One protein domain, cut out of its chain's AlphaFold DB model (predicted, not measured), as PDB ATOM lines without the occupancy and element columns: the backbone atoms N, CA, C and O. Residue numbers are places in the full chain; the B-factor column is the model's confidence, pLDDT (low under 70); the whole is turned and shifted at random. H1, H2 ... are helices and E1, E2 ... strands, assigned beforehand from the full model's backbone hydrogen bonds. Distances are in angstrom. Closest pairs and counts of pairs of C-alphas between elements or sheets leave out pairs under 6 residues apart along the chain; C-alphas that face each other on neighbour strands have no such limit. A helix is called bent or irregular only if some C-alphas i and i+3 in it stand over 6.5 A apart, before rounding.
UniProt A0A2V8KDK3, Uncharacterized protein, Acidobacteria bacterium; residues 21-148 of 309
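This is residues 21 to 148 of the 309 residues of an uncharacterized protein of Acidobacteria bacterium (UniProt A0A2V8KDK3). With little regular structure, the domain is a strongly twisted sheet of eight short strands, a folded sheet bent back into two leaves: E3, E6, E7 and E2 face E8, E4 and E5, with E1 as hinge, and H1 crosses over E6. Its antiparallel order is E3 E6 E7 E2 E1 E8 E4 E5; along the chain H1 lies between E2 and E3. Named elements, mixed in class, hold 50 of 128 printed residues; the whole is compact, radius of gyration of the C-alphas 13.8 A, spanning 39 by 32 by 28 A.

E1, residues 21 to 26, 15.8 A, begins at C-alpha (55.260, 86.432, 90.992). E2 is residues 31 to 34, E3 63 to 66, E4 85 to 89, E5 94 to 97, E6 101 to 106, E7 118 to 121. H1, residues 44 to 54, is 16.7 A long. E8, residues 142 to 147, 16.9 A, ends at C-alpha (55.455, 89.160, 85.339).

E1 and E8 are antiparallel, N 22 and O 145 2.9 A apart. H1 is on the sheet, across E6 at 73 degrees on the local plane; their closest C-alphas, Val 48 and Val 104, are 6.8 A apart. In H1, 6 of 7 O i to N i+4 pairs are within hydrogen-bond range.

The printed part has no cut. Links E3 to E4, E6 to E7 and E7 to E8 are long. Residues 58 to 61 and 107 to 115 have pLDDT under 70.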
ATOM      1  N   TRP A  21      55.839  87.766  91.081       94.69
ATOM      2  CA  TRP A  21      55.260  86.432  90.992       94.69
ATOM      3  C   TRP A  21      53.894  86.381  91.673       94.69
ATOM      4  O   TRP A  21      53.601  87.206  92.542       94.69
ATOM      5  N   ARG A  22      53.059  85.426  91.264       95.38
ATOM      6  CA  ARG A  22      51.766  85.097  91.876       95.38
ATOM      7  C   ARG A  22      51.570  83.586  91.889       95.38
ATOM      8  O   ARG A  22      52.061  82.893  90.997       95.38
ATOM      9  N   ILE A  23      50.820  83.097  92.866       94.88
ATOM     10  CA  ILE A  23      50.262  81.743  92.836       94.88
ATOM     11  C   ILE A  23      48.901  81.794  92.144       94.88
ATOM     12  O   ILE A  23      48.206  82.812  92.169       94.88
ATOM     13  N   GLY A  24      48.528  80.695  91.504       95.31
ATOM     14  CA  GLY A  24      47.189  80.503  90.991       95.31
ATOM     15  C   GLY A  24      46.951  79.067  90.565       95.31
ATOM     16  O   GLY A  24      47.657  78.160  91.004       95.31
ATOM     17  N   PHE A  25      45.962  78.860  89.696       94.88
ATOM     18  CA  PHE A  25      45.499  77.516  89.349       94.88
ATOM     19  C   PHE A  25      45.066  77.384  87.888       94.88
ATOM     20  O   PHE A  25      44.490  78.310  87.306       94.88
ATOM     21  N   ASP A  26      45.297  76.206  87.306       96.25
ATOM     22  CA  ASP A  26      44.708  75.797  86.028       96.25
ATOM     23  C   ASP A  26      43.410  75.003  86.254       96.25
ATOM     24  O   ASP A  26      43.393  73.816  86.597       96.25
ATOM     25  N   LEU A  27      42.287  75.670  86.011       93.81
ATOM     26  CA  LEU A  27      40.937  75.171  86.256       93.81
ATOM     27  C   LEU A  27      40.353  74.445  85.032       93.81
ATOM     28  O   LEU A  27      39.163  74.138  84.975       93.81
ATOM     29  N   GLY A  28      41.181  74.167  84.018       94.12
ATOM     30  CA  GLY A  28      40.839  73.399  82.822       94.12
ATOM     31  C   GLY A  28      40.162  74.206  81.711       94.12
ATOM     32  O   GLY A  28      40.450  73.977  80.538       94.12
ATOM     33  N   ASN A  29      39.272  75.145  82.042       94.69
ATOM     34  CA  ASN A  29      38.707  76.125  81.096       94.69
ATOM     35  C   ASN A  29      39.095  77.578  81.404       94.69
ATOM     36  O   ASN A  29      38.816  78.465  80.597       94.69
ATOM     37  N   ALA A  30      39.752  77.812  82.535       96.38
ATOM     38  CA  ALA A  30      40.313  79.094  82.923       96.38
ATOM     39  C   ALA A  30      41.641  78.867  83.645       96.38
ATOM     40  O   ALA A  30      41.823  77.854  84.314       96.38
ATOM     41  N   THR A  31      42.556  79.820  83.531       97.88
ATOM     42  CA  THR A  31      43.720  79.901  84.417       97.88
ATOM     43  C   THR A  31      43.573  81.154  85.251       97.88
ATOM     44  O   THR A  31      43.260  82.212  84.703       97.88
ATOM     45  N   ILE A  32      43.796  81.040  86.552       96.94
ATOM     46  CA  ILE A  32      43.714  82.167  87.476       96.94
ATOM     47  C   ILE A  32      45.068  82.455  88.106       96.94
ATOM     48  O   ILE A  32      45.868  81.539  88.263       96.94
ATOM     49  N   LEU A  33      45.300  83.714  88.466       97.31
ATOM     50  CA  LEU A  33      46.380  84.156  89.346       97.31
ATOM     51  C   LEU A  33      45.777  85.033  90.435       97.31
ATOM     52  O   LEU A  33      44.931  85.877  90.147       97.31
ATOM     53  N   GLU A  34      46.212  84.852  91.673       94.38
ATOM     54  CA  GLU A  34      45.796  85.722  92.766       94.38
ATOM     55  C   GLU A  34      46.330  87.146  92.553       94.38
ATOM     56  O   GLU A  34      47.456  87.337  92.093       94.38
ATOM     57  N   ALA A  35      45.517  88.150  92.881       94.00
ATOM     58  CA  ALA A  35      45.837  89.570  92.745       94.00
ATOM     59  C   ALA A  35      45.838  90.253  94.125       94.00
ATOM     60  O   ALA A  35      44.952  91.067  94.420       94.00
ATOM     61  N   PRO A  36      46.794  89.906  95.007       90.19
ATOM     62  CA  PRO A  36      46.799  90.371  96.385       90.19
ATOM     63  C   PRO A  36      46.918  91.882  96.549       90.19
ATOM     64  O   PRO A  36      46.422  92.454  97.517       90.19
ATOM     65  N   GLU A  37      47.491  92.560  95.563       90.81
ATOM     66  CA  GLU A  37      47.566  94.015  95.516       90.81
ATOM     67  C   GLU A  37      46.196  94.713  95.513       90.81
ATOM     68  O   GLU A  37      46.091  95.877  95.897       90.81
ATOM     69  N   LEU A  38      45.131  94.020  95.094       90.62
ATOM     70  CA  LEU A  38      43.774  94.563  95.103       90.62
ATOM     71  C   LEU A  38      43.079  94.383  96.462       90.62
ATOM     72  O   LEU A  38      42.045  95.012  96.687       90.62
ATOM     73  N   ASN A  39      43.647  93.572  97.362       84.62
ATOM     74  CA  ASN A  39      43.159  93.336  98.722       84.62
ATOM     75  C   ASN A  39      44.319  93.284  99.748       84.62
ATOM     76  O   ASN A  39      44.563  92.250 100.375       84.62
ATOM     77  N   PRO A  40      45.055  94.392  99.940       78.31
ATOM     78  CA  PRO A  40      46.278  94.402 100.748       78.31
ATOM     79  C   PRO A  40      46.030  94.259 102.251       78.31
ATOM     80  O   PRO A  40      46.947  93.905 102.986       78.31
ATOM     81  N   ASP A  41      44.806  94.523 102.711       79.19
ATOM     82  CA  ASP A  41      44.424  94.348 104.117       79.19
ATOM     83  C   ASP A  41      44.136  92.865 104.436       79.19
ATOM     84  O   ASP A  41      43.863  92.514 105.582       79.19
ATOM     85  N   ASN A  42      44.204  91.994 103.418       72.00
ATOM     86  CA  ASN A  42      43.975  90.556 103.500       72.00
ATOM     87  C   ASN A  42      42.601  90.179 104.092       72.00
ATOM     88  O   ASN A  42      42.415  89.078 104.608       72.00
ATOM     89  N   ASP A  43      41.612  91.082 104.012       79.31
ATOM     90  CA  ASP A  43      40.230  90.776 104.381       79.31
ATOM     91  C   ASP A  43      39.598  89.989 103.241       79.31
ATOM     92  O   ASP A  43      39.050  90.559 102.293       79.31
ATOM     93  N   PHE A  44      39.688  88.666 103.317       73.25
ATOM     94  CA  PHE A  44      39.157  87.761 102.303       73.25
ATOM     95  C   PHE A  44      37.675  88.033 102.005       73.25
ATOM     96  O   PHE A  44      37.242  88.010 100.857       73.25
ATOM     97  N   LYS A  45      36.880  88.404 103.015       78.94
ATOM     98  CA  LYS A  45      35.440  88.637 102.841       78.94
ATOM     99  C   LYS A  45      35.132  89.953 102.125       78.94
ATOM    100  O   LYS A  45      34.017  90.117 101.631       78.94
ATOM    101  N   SER A  46      36.079  90.889 102.054       84.00
ATOM    102  CA  SER A  46      35.880  92.181 101.385       84.00
ATOM    103  C   SER A  46      35.601  92.027  99.888       84.00
ATOM    104  O   SER A  46      34.646  92.621  99.389       84.00
ATOM    105  N   ALA A  47      36.355  91.166  99.199       86.62
ATOM    106  CA  ALA A  47      36.199  90.924  97.767       86.62
ATOM    107  C   ALA A  47      34.843  90.286  97.433       86.62
ATOM    108  O   ALA A  47      34.215  90.665  96.447       86.62
ATOM    109  N   VAL A  48      34.365  89.364  98.278       85.44
ATOM    110  CA  VAL A  48      33.051  88.720  98.117       85.44
ATOM    111  C   VAL A  48      31.925  89.729  98.324       85.44
ATOM    112  O   VAL A  48      31.061  89.848  97.463       85.44
ATOM    113  N   ARG A  49      31.965  90.525  99.404       86.19
ATOM    114  CA  ARG A  49      30.951  91.569  99.654       86.19
ATOM    115  C   ARG A  49      30.884  92.585  98.516       86.19
ATOM    116  O   ARG A  49      29.804  93.026  98.129       86.19
ATOM    117  N   GLU A  50      32.038  92.964  97.976       89.00
ATOM    118  CA  GLU A  50      32.106  93.871  96.834       89.00
ATOM    119  C   GLU A  50      31.572  93.220  95.549       89.00
ATOM    120  O   GLU A  50      30.858  93.869  94.782       89.00
ATOM    121  N   ALA A  51      31.856  91.934  95.325       88.06
ATOM    122  CA  ALA A  51      31.290  91.174  94.216       88.06
ATOM    123  C   ALA A  51      29.759  91.079  94.321       88.06
ATOM    124  O   ALA A  51      29.077  91.377  93.347       88.06
ATOM    125  N   GLU A  52      29.209  90.775  95.501       87.12
ATOM    126  CA  GLU A  52      27.760  90.733  95.760       87.12
ATOM    127  C   GLU A  52      27.088  92.096  95.549       87.12
ATOM    128  O   GLU A  52      25.986  92.169  95.008       87.12
ATOM    129  N   ARG A  53      27.753  93.203  95.905       89.56
ATOM    130  CA  ARG A  53      27.242  94.559  95.636       89.56
ATOM    131  C   ARG A  53      27.057  94.814  94.138       89.56
ATOM    132  O   ARG A  53      26.138  95.528  93.738       89.56
ATOM    133  N   VAL A  54      27.963  94.289  93.315       88.94
ATOM    134  CA  VAL A  54      27.987  94.521  91.865       88.94
ATOM    135  C   VAL A  54      27.183  93.466  91.098       88.94
ATOM    136  O   VAL A  54      26.602  93.790  90.063       88.94
ATOM    137  N   LEU A  55      27.113  92.240  91.616       85.94
ATOM    138  CA  LEU A  55      26.426  91.075  91.057       85.94
ATOM    139  C   LEU A  55      25.532  90.417  92.141       85.94
ATOM    140  O   LEU A  55      25.861  89.343  92.643       85.94
ATOM    141  N   PRO A  56      24.387  91.025  92.509       73.81
ATOM    142  CA  PRO A  56      23.597  90.654  93.697       73.81
ATOM    143  C   PRO A  56      22.819  89.331  93.606       73.81
ATOM    144  O   PRO A  56      22.094  88.982  94.536       73.81
ATOM    145  N   GLN A  57      22.930  88.594  92.499       72.88
ATOM    146  CA  GLN A  57      22.255  87.308  92.295       72.88
ATOM    147  C   GLN A  57      23.234  86.259  91.743       72.88
ATOM    148  O   GLN A  57      23.133  85.889  90.572       72.88
ATOM    149  N   PRO A  58      24.207  85.788  92.544       63.44
ATOM    150  CA  PRO A  58      25.102  84.720  92.119       63.44
ATOM    151  C   PRO A  58      24.309  83.424  91.919       63.44
ATOM    152  O   PRO A  58      23.910  82.765  92.872       63.44
ATOM    153  N   GLY A  59      24.064  83.057  90.661       62.00
ATOM    154  CA  GLY A  59      23.316  81.850  90.287       62.00
ATOM    155  C   GLY A  59      24.146  80.561  90.285       62.00
ATOM    156  O   GLY A  59      23.735  79.581  89.670       62.00
ATOM    157  N   LEU A  60      25.334  80.556  90.900       67.19
ATOM    158  CA  LEU A  60      26.289  79.450  90.810       67.19
ATOM    159  C   LEU A  60      26.252  78.550  92.049       67.19
ATOM    160  O   LEU A  60      26.238  79.023  93.183       67.19
ATOM    161  N   ASN A  61      26.331  77.236  91.827       69.94
ATOM    162  CA  ASN A  61      26.671  76.283  92.890       69.94
ATOM    163  C   ASN A  61      28.165  76.387  93.244       69.94
ATOM    164  O   ASN A  61      28.509  76.449  94.420       69.94
ATOM    165  N   PHE A  62      29.019  76.475  92.216       76.00
ATOM    166  CA  PHE A  62      30.458  76.725  92.298       76.00
ATOM    167  C   PHE A  62      30.958  77.330  90.973       76.00
ATOM    168  O   PHE A  62      30.547  76.891  89.894       76.00
ATOM    169  N   GLY A  63      31.846  78.322  91.039       85.88
ATOM    170  CA  GLY A  63      32.503  78.900  89.868       85.88
ATOM    171  C   GLY A  63      33.152  80.254  90.151       85.88
ATOM    172  O   GLY A  63      33.379  80.625  91.303       85.88
ATOM    173  N   LEU A  64      33.447  80.997  89.084       89.56
ATOM    174  CA  LEU A  64      33.937  82.373  89.164       89.56
ATOM    175  C   LEU A  64      32.834  83.352  88.766       89.56
ATOM    176  O   LEU A  64      32.249  83.228  87.691       89.56
ATOM    177  N   ALA A  65      32.618  84.368  89.593       90.94
ATOM    178  CA  ALA A  65      31.928  85.580  89.183       90.94
ATOM    179  C   ALA A  65      32.955  86.541  88.572       90.94
ATOM    180  O   ALA A  65      33.834  87.058  89.265       90.94
ATOM    181  N   LEU A  66      32.868  86.746  87.261       93.88
ATOM    182  CA  LEU A  66      33.684  87.683  86.505       93.88
ATOM    183  C   LEU A  66      33.099  89.087  86.638       93.88
ATOM    184  O   LEU A  66      31.937  89.344  86.328       93.88
ATOM    185  N   LEU A  67      33.927  90.008  87.110       93.25
ATOM    186  CA  LEU A  67      33.481  91.306  87.576       93.25
ATOM    187  C   LEU A  67      33.611  92.378  86.487       93.25
ATOM    188  O   LEU A  67      34.598  92.411  85.745       93.25
ATOM    189  N   PRO A  68      32.670  93.335  86.412       93.44
ATOM    190  CA  PRO A  68      32.875  94.549  85.644       93.44
ATOM    191  C   PRO A  68      33.891  95.449  86.366       93.44
ATOM    192  O   PRO A  68      33.507  96.269  87.198       93.44
ATOM    193  N   PHE A  69      35.178  95.314  86.025       92.19
ATOM    194  CA  PHE A  69      36.314  95.990  86.665       92.19
ATOM    195  C   PHE A  69      36.076  97.475  86.977       92.19
ATOM    196  O   PHE A  69      36.316  97.925  88.094       92.19
ATOM    197  N   MET A  70      35.521  98.230  86.024       89.00
ATOM    198  CA  MET A  70      35.269  99.672  86.169       89.00
ATOM    199  C   MET A  70      34.238 100.040  87.252       89.00
ATOM    200  O   MET A  70      34.121 101.211  87.603       89.00
ATOM    201  N   LYS A  71      33.465  99.073  87.758       91.25
ATOM    202  CA  LYS A  71      32.455  99.273  88.810       91.25
ATOM    203  C   LYS A  71      32.953  98.895  90.208       91.25
ATOM    204  O   LYS A  71      32.191  99.054  91.165       91.25
ATOM    205  N   LEU A  72      34.176  98.373  90.318       90.50
ATOM    206  CA  LEU A  72      34.750  97.895  91.572       90.50
ATOM    207  C   LEU A  72      35.462  99.010  92.333       90.50
ATOM    208  O   LEU A  72      36.182  99.822  91.753       90.50
ATOM    209  N   ASN A  73      35.323  98.991  93.654       89.62
ATOM    210  CA  ASN A  73      36.075  99.832  94.571       89.62
ATOM    211  C   ASN A  73      37.371  99.129  95.010       89.62
ATOM    212  O   ASN A  73      37.485  98.644  96.134       89.62
ATOM    213  N   VAL A  74      38.342  99.045  94.097       86.44
ATOM    214  CA  VAL A  74      39.652  98.413  94.338       86.44
ATOM    215  C   VAL A  74      40.795  99.402  94.135       86.44
ATOM    216  O   VAL A  74      40.656 100.411  93.440       86.44
ATOM    217  N   ARG A  75      41.966  99.105  94.713       85.19
ATOM    218  CA  ARG A  75      43.181  99.930  94.588       85.19
ATOM    219  C   ARG A  75      43.829  99.759  93.204       85.19
ATOM    220  O   ARG A  75      44.931  99.235  93.080       85.19
ATOM    221  N   THR A  76      43.158 100.228  92.153       84.75
ATOM    222  CA  THR A  76      43.590 100.078  90.749       84.75
ATOM    223  C   THR A  76      45.032 100.512  90.447       84.75
ATOM    224  O   THR A  76      45.654  99.837  89.627       84.75
ATOM    225  N   PRO A  77      45.633 101.541  91.089       87.88
ATOM    226  CA  PRO A  77      47.019 101.921  90.800       87.88
ATOM    227  C   PRO A  77      48.063 100.895  91.259       87.88
ATOM    228  O   PRO A  77      49.217 100.991  90.854       87.88
ATOM    229  N   GLN A  78      47.682  99.956  92.134       89.62
ATOM    230  CA  GLN A  78      48.570  98.911  92.651       89.62
ATOM    231  C   GLN A  78      48.533  97.639  91.805       89.62
ATOM    232  O   GLN A  78      49.407  96.794  91.979       89.62
ATOM    233  N   LEU A  79      47.554  97.521  90.897       94.12
ATOM    234  CA  LEU A  79      47.391  96.377  90.009       94.12
ATOM    235  C   LEU A  79      48.695  96.074  89.269       94.12
ATOM    236  O   LEU A  79      49.301  96.971  88.680       94.12
ATOM    237  N   VAL A  80      49.076  94.799  89.237       95.31
ATOM    238  CA  VAL A  80      50.107  94.292  88.335       95.31
ATOM    239  C   VAL A  80      49.422  93.371  87.342       95.31
ATOM    240  O   VAL A  80      48.935  92.310  87.704       95.31
ATOM    241  N   ASN A  81      49.369  93.771  86.076       97.31
ATOM    242  CA  ASN A  81      48.825  92.947  85.005       97.31
ATOM    243  C   ASN A  81      49.504  93.279  83.665       97.31
ATOM    244  O   ASN A  81      48.901  93.954  82.826       97.31
ATOM    245  N   PRO A  82      50.767  92.870  83.448       96.75
ATOM    246  CA  PRO A  82      51.397  92.996  82.138       96.75
ATOM    247  C   PRO A  82      50.583  92.297  81.042       96.75
ATOM    248  O   PRO A  82      49.703  91.473  81.296       96.75
ATOM    249  N   ARG A  83      50.905  92.600  79.781       96.00
ATOM    250  CA  ARG A  83      50.220  91.990  78.627       96.00
ATOM    251  C   ARG A  83      50.391  90.475  78.581       96.00
ATOM    252  O   ARG A  83      49.480  89.778  78.128       96.00
ATOM    253  N   GLN A  84      51.553  89.989  79.002       95.50
ATOM    254  CA  GLN A  84      51.878  88.574  79.058       95.50
ATOM    255  C   GLN A  84      52.445  88.237  80.428       95.50
ATOM    256  O   GLN A  84      53.313  88.929  80.950       95.50
ATOM    257  N   TRP A  85      51.955  87.137  80.975       97.19
ATOM    258  CA  TRP A  85      52.535  86.448  82.111       97.19
ATOM    259  C   TRP A  85      53.150  85.147  81.621       97.19
ATOM    260  O   TRP A  85      52.548  84.446  80.805       97.19
ATOM    261  N   THR A  86      54.303  84.775  82.162       96.31
ATOM    262  CA  THR A  86      54.805  83.408  82.021       96.31
ATOM    263  C   THR A  86      54.215  82.550  83.130       96.31
ATOM    264  O   THR A  86      54.404  82.839  84.306       96.31
ATOM    265  N   ILE A  87      53.512  81.488  82.761       96.75
ATOM    266  CA  ILE A  87      52.906  80.527  83.681       96.75
ATOM    267  C   ILE A  87      53.747  79.261  83.703       96.75
ATOM    268  O   ILE A  87      53.966  78.661  82.654       96.75
ATOM    269  N   LEU A  88      54.182  78.861  84.892       95.75
ATOM    270  CA  LEU A  88      54.893  77.620  85.174       95.75
ATOM    271  C   LEU A  88      53.956  76.656  85.911       95.75
ATOM    272  O   LEU A  88      53.453  76.992  86.982       95.75
ATOM    273  N   ASP A  89      53.728  75.473  85.347       94.00
ATOM    274  CA  ASP A  89      52.975  74.406  86.017       94.00
ATOM    275  C   ASP A  89      53.875  73.488  86.862       94.00
ATOM    276  O   ASP A  89      55.105  73.562  86.801       94.00
ATOM    277  N   LEU A  90      53.263  72.588  87.641       91.19
ATOM    278  CA  LEU A  90      53.984  71.614  88.469       91.19
ATOM    279  C   LEU A  90      54.748  70.534  87.673       91.19
ATOM    280  O   LEU A  90      55.478  69.717  88.248       91.19
ATOM    281  N   GLU A  91      54.596  70.481  86.351       91.06
ATOM    282  CA  GLU A  91      55.403  69.633  85.468       91.06
ATOM    283  C   GLU A  91      56.641  70.370  84.938       91.06
ATOM    284  O   GLU A  91      57.445  69.782  84.217       91.06
ATOM    285  N   GLY A  92      56.818  71.640  85.310       90.88
ATOM    286  CA  GLY A  92      57.912  72.477  84.840       90.88
ATOM    287  C   GLY A  92      57.675  73.065  83.448       90.88
ATOM    288  O   GLY A  92      58.603  73.615  82.855       90.88
ATOM    289  N   LYS A  93      56.459  72.958  82.892       92.81
ATOM    290  CA  LYS A  93      56.145  73.520  81.575       92.81
ATOM    291  C   LYS A  93      55.811  74.995  81.718       92.81
ATOM    292  O   LYS A  93      54.973  75.386  82.529       92.81
ATOM    293  N   MET A  94      56.445  75.804  80.874       93.50
ATOM    294  CA  MET A  94      56.209  77.242  80.793       93.50
ATOM    295  C   MET A  94      55.312  77.582  79.602       93.50
ATOM    296  O   MET A  94      55.510  77.064  78.502       93.50
ATOM    297  N   LYS A  95      54.328  78.461  79.811       94.69
ATOM    298  CA  LYS A  95      53.433  78.984  78.766       94.69
ATOM    299  C   LYS A  95      53.157  80.461  78.993       94.69
ATOM    300  O   LYS A  95      52.964  80.879  80.128       94.69
ATOM    301  N   GLU A  96      53.066  81.238  77.924       95.75
ATOM    302  CA  GLU A  96      52.621  82.629  78.018       95.75
ATOM    303  C   GLU A  96      51.091  82.711  78.059       95.75
ATOM    304  O   GLU A  96      50.398  81.976  77.345       95.75
ATOM    305  N   LYS A  97      50.557  83.588  78.914       97.06
ATOM    306  CA  LYS A  97      49.122  83.870  79.017       97.06
ATOM    307  C   LYS A  97      48.855  85.353  79.251       97.06
ATOM    308  O   LYS A  97      49.525  86.002  80.048       97.06
ATOM    309  N   SER A  98      47.779  85.849  78.645       97.38
ATOM    310  CA  SER A  98      47.174  87.136  78.995       97.38
ATOM    311  C   SER A  98      46.005  86.933  79.950       97.38
ATOM    312  O   SER A  98      45.189  86.025  79.760       97.38
ATOM    313  N   PHE A  99      45.886  87.822  80.930       98.00
ATOM    314  CA  PHE A  99      44.794  87.829  81.895       98.00
ATOM    315  C   PHE A  99      43.912  89.046  81.638       98.00
ATOM    316  O   PHE A  99      44.367  90.189  81.678       98.00
ATOM    317  N   GLN A 100      42.666  88.771  81.269       95.62
ATOM    318  CA  GLN A 100      41.770  89.741  80.637       95.62
ATOM    319  C   GLN A 100      40.528  90.008  81.477       95.62
ATOM    320  O   GLN A 100      39.856  91.002  81.238       95.62
ATOM    321  N   ALA A 101      40.241  89.174  82.474       96.81
ATOM    322  CA  ALA A 101      39.130  89.356  83.393       96.81
ATOM    323  C   ALA A 101      39.617  89.423  84.844       96.81
ATOM    324  O   ALA A 101      40.716  88.968  85.166       96.81
ATOM    325  N   LEU A 102      38.767  89.972  85.710       95.62
ATOM    326  CA  LEU A 102      38.902  89.866  87.156       95.62
ATOM    327  C   LEU A 102      37.774  88.982  87.683       95.62
ATOM    328  O   LEU A 102      36.622  89.191  87.311       95.62
ATOM    329  N   GLY A 103      38.097  88.010  88.527       92.88
ATOM    330  CA  GLY A 103      37.143  87.055  89.070       92.88
ATOM    331  C   GLY A 103      37.236  86.928  90.584       92.88
ATOM    332  O   GLY A 103      38.295  87.133  91.179       92.88
ATOM    333  N   VAL A 104      36.117  86.563  91.196       90.81
ATOM    334  CA  VAL A 104      36.027  86.148  92.600       90.81
ATOM    335  C   VAL A 104      35.294  84.809  92.633       90.81
ATOM    336  O   VAL A 104      34.324  84.620  91.894       90.81
ATOM    337  N   PHE A 105      35.768  83.867  93.447       87.25
ATOM    338  CA  PHE A 105      35.036  82.622  93.671       87.25
ATOM    339  C   PHE A 105      33.725  82.920  94.401       87.25
ATOM    340  O   PHE A 105      33.711  83.631  95.403       87.25
ATOM    341  N   MET A 106      32.616  82.406  93.872       78.62
ATOM    342  CA  MET A 106      31.283  82.569  94.454       78.62
ATOM    343  C   MET A 106      30.464  81.292  94.250       78.62
ATOM    344  O   MET A 106      30.550  80.656  93.195       78.62
ATOM    345  N   GLY A 107      29.629  80.935  95.229       68.25
ATOM    346  CA  GLY A 107      28.724  79.795  95.108       68.25
ATOM    347  C   GLY A 107      27.835  79.562  96.331       68.25
ATOM    348  O   GLY A 107      28.225  79.857  97.457       68.25
ATOM    349  N   ALA A 108      26.640  79.006  96.111       59.38
ATOM    350  CA  ALA A 108      25.641  78.755  97.158       59.38
ATOM    351  C   ALA A 108      26.022  77.638  98.156       59.38
ATOM    352  O   ALA A 108      25.442  77.566  99.237       59.38
ATOM    353  N   GLN A 109      26.975  76.763  97.806       56.22
ATOM    354  CA  GLN A 109      27.439  75.643  98.645       56.22
ATOM    355  C   GLN A 109      28.833  75.863  99.258       56.22
ATOM    356  O   GLN A 109      29.395  74.944  99.847       56.22
ATOM    357  N   MET A 110      29.397  77.070  99.154       59.88
ATOM    358  CA  MET A 110      30.713  77.377  99.719       59.88
ATOM    359  C   MET A 110      30.604  77.568 101.242       59.88
ATOM    360  O   MET A 110      30.155  78.607 101.723       59.88
ATOM    361  N   THR A 111      30.966  76.537 102.013       46.47
ATOM    362  CA  THR A 111      30.851  76.499 103.486       46.47
ATOM    363  C   THR A 111      31.957  77.260 104.218       46.47
ATOM    364  O   THR A 111      31.751  77.669 105.361       46.47
ATOM    365  N   SER A 112      33.097  77.522 103.575       47.97
ATOM    366  CA  SER A 112      34.132  78.421 104.085       47.97
ATOM    367  C   SER A 112      34.476  79.481 103.052       47.97
ATOM    368  O   SER A 112      34.719  79.213 101.884       47.97
ATOM    369  N   THR A 113      34.447  80.722 103.509       49.38
ATOM    370  CA  THR A 113      34.751  81.935 102.761       49.38
ATOM    371  C   THR A 113      36.106  81.890 102.071       49.38
ATOM    372  O   THR A 113      37.123  81.770 102.752       49.38
ATOM    373  N   GLU A 114      36.129  82.134 100.767       59.00
ATOM    374  CA  GLU A 114      37.359  82.379 100.020       59.00
ATOM    375  C   GLU A 114      37.145  83.575  99.130       59.00
ATOM    376  O   GLU A 114      36.252  83.618  98.284       59.00
ATOM    377  N   GLY A 115      37.941  84.591  99.391       69.88
ATOM    378  CA  GLY A 115      37.787  85.857  98.741       69.88
ATOM    379  C   GLY A 115      39.121  86.550  98.657       69.88
ATOM    380  O   GLY A 115      40.027  86.389  99.468       69.88
ATOM    381  N   GLY A 116      39.230  87.247  97.553       84.19
ATOM    382  CA  GLY A 116      40.472  87.630  96.943       84.19
ATOM    383  C   GLY A 116      40.159  87.802  95.476       84.19
ATOM    384  O   GLY A 116      39.323  87.093  94.901       84.19
ATOM    385  N   TYR A 117      40.772  88.807  94.884       91.81
ATOM    386  CA  TYR A 117      40.609  89.037  93.468       91.81
ATOM    387  C   TYR A 117      41.562  88.127  92.714       91.81
ATOM    388  O   TYR A 117      42.718  87.965  93.099       91.81
ATOM    389  N   HIS A 118      41.071  87.557  91.625       94.81
ATOM    390  CA  HIS A 118      41.855  86.718  90.742       94.81
ATOM    391  C   HIS A 118      41.907  87.370  89.374       94.81
ATOM    392  O   HIS A 118      40.872  87.695  88.791       94.81
ATOM    393  N   LEU A 119      43.105  87.535  88.835       97.44
ATOM    394  CA  LEU A 119      43.271  87.719  87.406       97.44
ATOM    395  C   LEU A 119      42.849  86.422  86.719       97.44
ATOM    396  O   LEU A 119      43.284  85.344  87.115       97.44
ATOM    397  N   VAL A 120      42.027  86.516  85.675       97.75
ATOM    398  CA  VAL A 120      41.489  85.350  84.962       97.75
ATOM    399  C   VAL A 120      41.874  85.395  83.481       97.75
ATOM    400  O   VAL A 120      41.650  86.382  82.771       97.75
ATOM    401  N   SER A 121      42.453  84.292  83.013       98.19
ATOM    402  CA  SER A 121      42.754  84.005  81.613       98.19
ATOM    403  C   SER A 121      41.757  82.977  81.079       98.19
ATOM    404  O   SER A 121      41.678  81.852  81.577       98.19
ATOM    405  N   VAL A 122      41.002  83.369  80.054       96.19
ATOM    406  CA  VAL A 122      40.015  82.547  79.338       96.19
ATOM    407  C   VAL A 122      40.270  82.631  77.835       96.19
ATOM    408  O   VAL A 122      40.908  83.570  77.365       96.19
ATOM    409  N   ALA A 123      39.771  81.660  77.068       92.75
ATOM    410  CA  ALA A 123      39.916  81.668  75.608       92.75
ATOM    411  C   ALA A 123      39.175  82.848  74.949       92.75
ATOM    412  O   ALA A 123      39.667  83.432  73.987       92.75
ATOM    413  N   SER A 124      38.007  83.205  75.486       91.75
ATOM    414  CA  SER A 124      37.222  84.374  75.090       91.75
ATOM    415  C   SER A 124      36.418  84.884  76.283       91.75
ATOM    416  O   SER A 124      35.917  84.076  77.066       91.75
ATOM    417  N   MET A 125      36.266  86.206  76.408       91.19
ATOM    418  CA  MET A 125      35.451  86.814  77.464       91.19
ATOM    419  C   MET A 125      33.984  86.368  77.317       91.19
ATOM    420  O   MET A 125      33.405  86.594  76.251       91.19
ATOM    421  N   PRO A 126      33.379  85.729  78.332       88.12
ATOM    422  CA  PRO A 126      31.978  85.336  78.266       88.12
ATOM    423  C   PRO A 126      31.058  86.559  78.397       88.12
ATOM    424  O   PRO A 126      31.419  87.567  79.003       88.12
ATOM    425  N   HIS A 127      29.856  86.459  77.826       86.81
ATOM    426  CA  HIS A 127      28.800  87.457  78.029       86.81
ATOM    427  C   HIS A 127      28.152  87.329  79.413       86.81
ATOM    428  O   HIS A 127      27.861  88.340  80.049       86.81
ATOM    429  N   ASP A 128      27.963  86.088  79.867       89.12
ATOM    430  CA  ASP A 128      27.507  85.775  81.217       89.12
ATOM    431  C   ASP A 128      28.649  86.047  82.216       89.12
ATOM    432  O   ASP A 128      29.756  85.526  82.017       89.12
ATOM    433  N   PRO A 129      28.436  86.863  83.268       89.94
ATOM    434  CA  PRO A 129      29.445  87.085  84.301       89.94
ATOM    435  C   PRO A 129      29.741  85.825  85.123       89.94
ATOM    436  O   PRO A 129      30.732  85.799  85.844       89.94
ATOM    437  N   PHE A 130      28.928  84.775  85.038       90.31
ATOM    438  CA  PHE A 130      29.123  83.545  85.789       90.31
ATOM    439  C   PHE A 130      29.836  82.480  84.951       90.31
ATOM    440  O   PHE A 130      29.314  81.950  83.972       90.31
ATOM    441  N   LEU A 131      31.052  82.127  85.369       89.88
ATOM    442  CA  LEU A 131      31.875  81.117  84.721       89.88
ATOM    443  C   LEU A 131      31.911  79.833  85.556       89.88
ATOM    444  O   LEU A 131      32.606  79.753  86.573       89.88
ATOM    445  N   GLY A 132      31.213  78.802  85.082       88.44
ATOM    446  CA  GLY A 132      31.376  77.440  85.589       88.44
ATOM    447  C   GLY A 132      32.775  76.898  85.282       88.44
ATOM    448  O   GLY A 132      33.305  77.095  84.184       88.44
ATOM    449  N   LEU A 133      33.380  76.212  86.248       88.12
ATOM    450  CA  LEU A 133      34.746  75.697  86.152       88.12
ATOM    451  C   LEU A 133      34.761  74.192  85.882       88.12
ATOM    452  O   LEU A 133      33.889  73.463  86.343       88.12
ATOM    453  N   ARG A 134      35.768  73.713  85.141       90.31
ATOM    454  CA  ARG A 134      35.950  72.269  84.879       90.31
ATOM    455  C   ARG A 134      36.686  71.538  85.995       90.31
ATOM    456  O   ARG A 134      36.620  70.313  86.054       90.31
ATOM    457  N   LYS A 135      37.434  72.273  86.808       88.19
ATOM    458  CA  LYS A 135      38.177  71.770  87.958       88.19
ATOM    459  C   LYS A 135      38.065  72.783  89.084       88.19
ATOM    460  O   LYS A 135      38.138  73.988  88.837       88.19
ATOM    461  N   GLU A 136      37.938  72.284  90.299       85.06
ATOM    462  CA  GLU A 136      38.220  73.067  91.495       85.06
ATOM    463  C   GLU A 136      39.739  73.263  91.604       85.06
ATOM    464  O   GLU A 136      40.507  72.504  91.000       85.06
ATOM    465  N   PRO A 137      40.214  74.304  92.287       86.00
ATOM    466  CA  PRO A 137      41.614  74.356  92.664       86.00
ATOM    467  C   PRO A 137      41.982  73.261  93.677       86.00
ATOM    468  O   PRO A 137      41.250  72.980  94.618       86.00
ATOM    469  N   PHE A 138      43.126  72.623  93.461       84.75
ATOM    470  CA  PHE A 138      43.696  71.580  94.314       84.75
ATOM    471  C   PHE A 138      45.219  71.526  94.093       84.75
ATOM    472  O   PHE A 138      45.725  72.103  93.127       84.75
ATOM    473  N   PRO A 139      45.998  70.811  94.923       84.19
ATOM    474  CA  PRO A 139      47.460  70.814  94.806       84.19
ATOM    475  C   PRO A 139      47.984  70.449  93.413       84.19
ATOM    476  O   PRO A 139      48.939  71.047  92.932       84.19
ATOM    477  N   GLY A 140      47.331  69.521  92.711       88.38
ATOM    478  CA  GLY A 140      47.775  69.056  91.396       88.38
ATOM    479  C   GLY A 140      47.511  70.009  90.225       88.38
ATOM    480  O   GLY A 140      47.989  69.728  89.127       88.38
ATOM    481  N   ASN A 141      46.780  71.113  90.414       92.62
ATOM    482  CA  ASN A 141      46.603  72.142  89.382       92.62
ATOM    483  C   ASN A 141      47.139  73.525  89.778       92.62
ATOM    484  O   ASN A 141      46.802  74.513  89.121       92.62
ATOM    485  N   LEU A 142      47.999  73.581  90.797       93.69
ATOM    486  CA  LEU A 142      48.755  74.771  91.173       93.69
ATOM    487  C   LEU A 142      49.641  75.256  90.012       93.69
ATOM    488  O   LEU A 142      50.284  74.460  89.321       93.69
ATOM    489  N   VAL A 143      49.706  76.572  89.820       96.31
ATOM    490  CA  VAL A 143      50.616  77.225  88.870       96.31
ATOM    491  C   VAL A 143      51.284  78.451  89.492       96.31
ATOM    492  O   VAL A 143      50.757  79.068  90.419       96.31
ATOM    493  N   PHE A 144      52.425  78.840  88.926       96.62
ATOM    494  CA  PHE A 144      53.162  80.049  89.288       96.62
ATOM    495  C   PHE A 144      53.187  81.009  88.104       96.62
ATOM    496  O   PHE A 144      53.658  80.657  87.021       96.62
ATOM    497  N   GLY A 145      52.664  82.216  88.296       96.75
ATOM    498  CA  GLY A 145      52.706  83.280  87.301       96.75
ATOM    499  C   GLY A 145      53.871  84.222  87.551       96.75
ATOM    500  O   GLY A 145      54.054  84.670  88.677       96.75
ATOM    501  N   PHE A 146      54.613  84.566  86.501       95.88
ATOM    502  CA  PHE A 146      55.699  85.542  86.526       95.88
ATOM    503  C   PHE A 146      55.404  86.702  85.576       95.88
ATOM    504  O   PHE A 146      55.107  86.491  84.399       95.88
ATOM    505  N   ALA A 147      55.511  87.919  86.098       94.25
ATOM    506  CA  ALA A 147      55.455  89.160  85.339       94.25
ATOM    507  C   ALA A 147      56.880  89.707  85.147       94.25
ATOM    508  O   ALA A 147      57.641  89.826  86.115       94.25
ATOM    509  N   GLY A 148      57.231  90.041  83.904       86.75
ATOM    510  CA  GLY A 148      58.600  90.329  83.470       86.75
ATOM    511  C   GLY A 148      59.280  89.118  82.818       86.75
ATOM    512  O   GLY A 148      58.620  88.168  82.418       86.75
TER     513      GLY A 148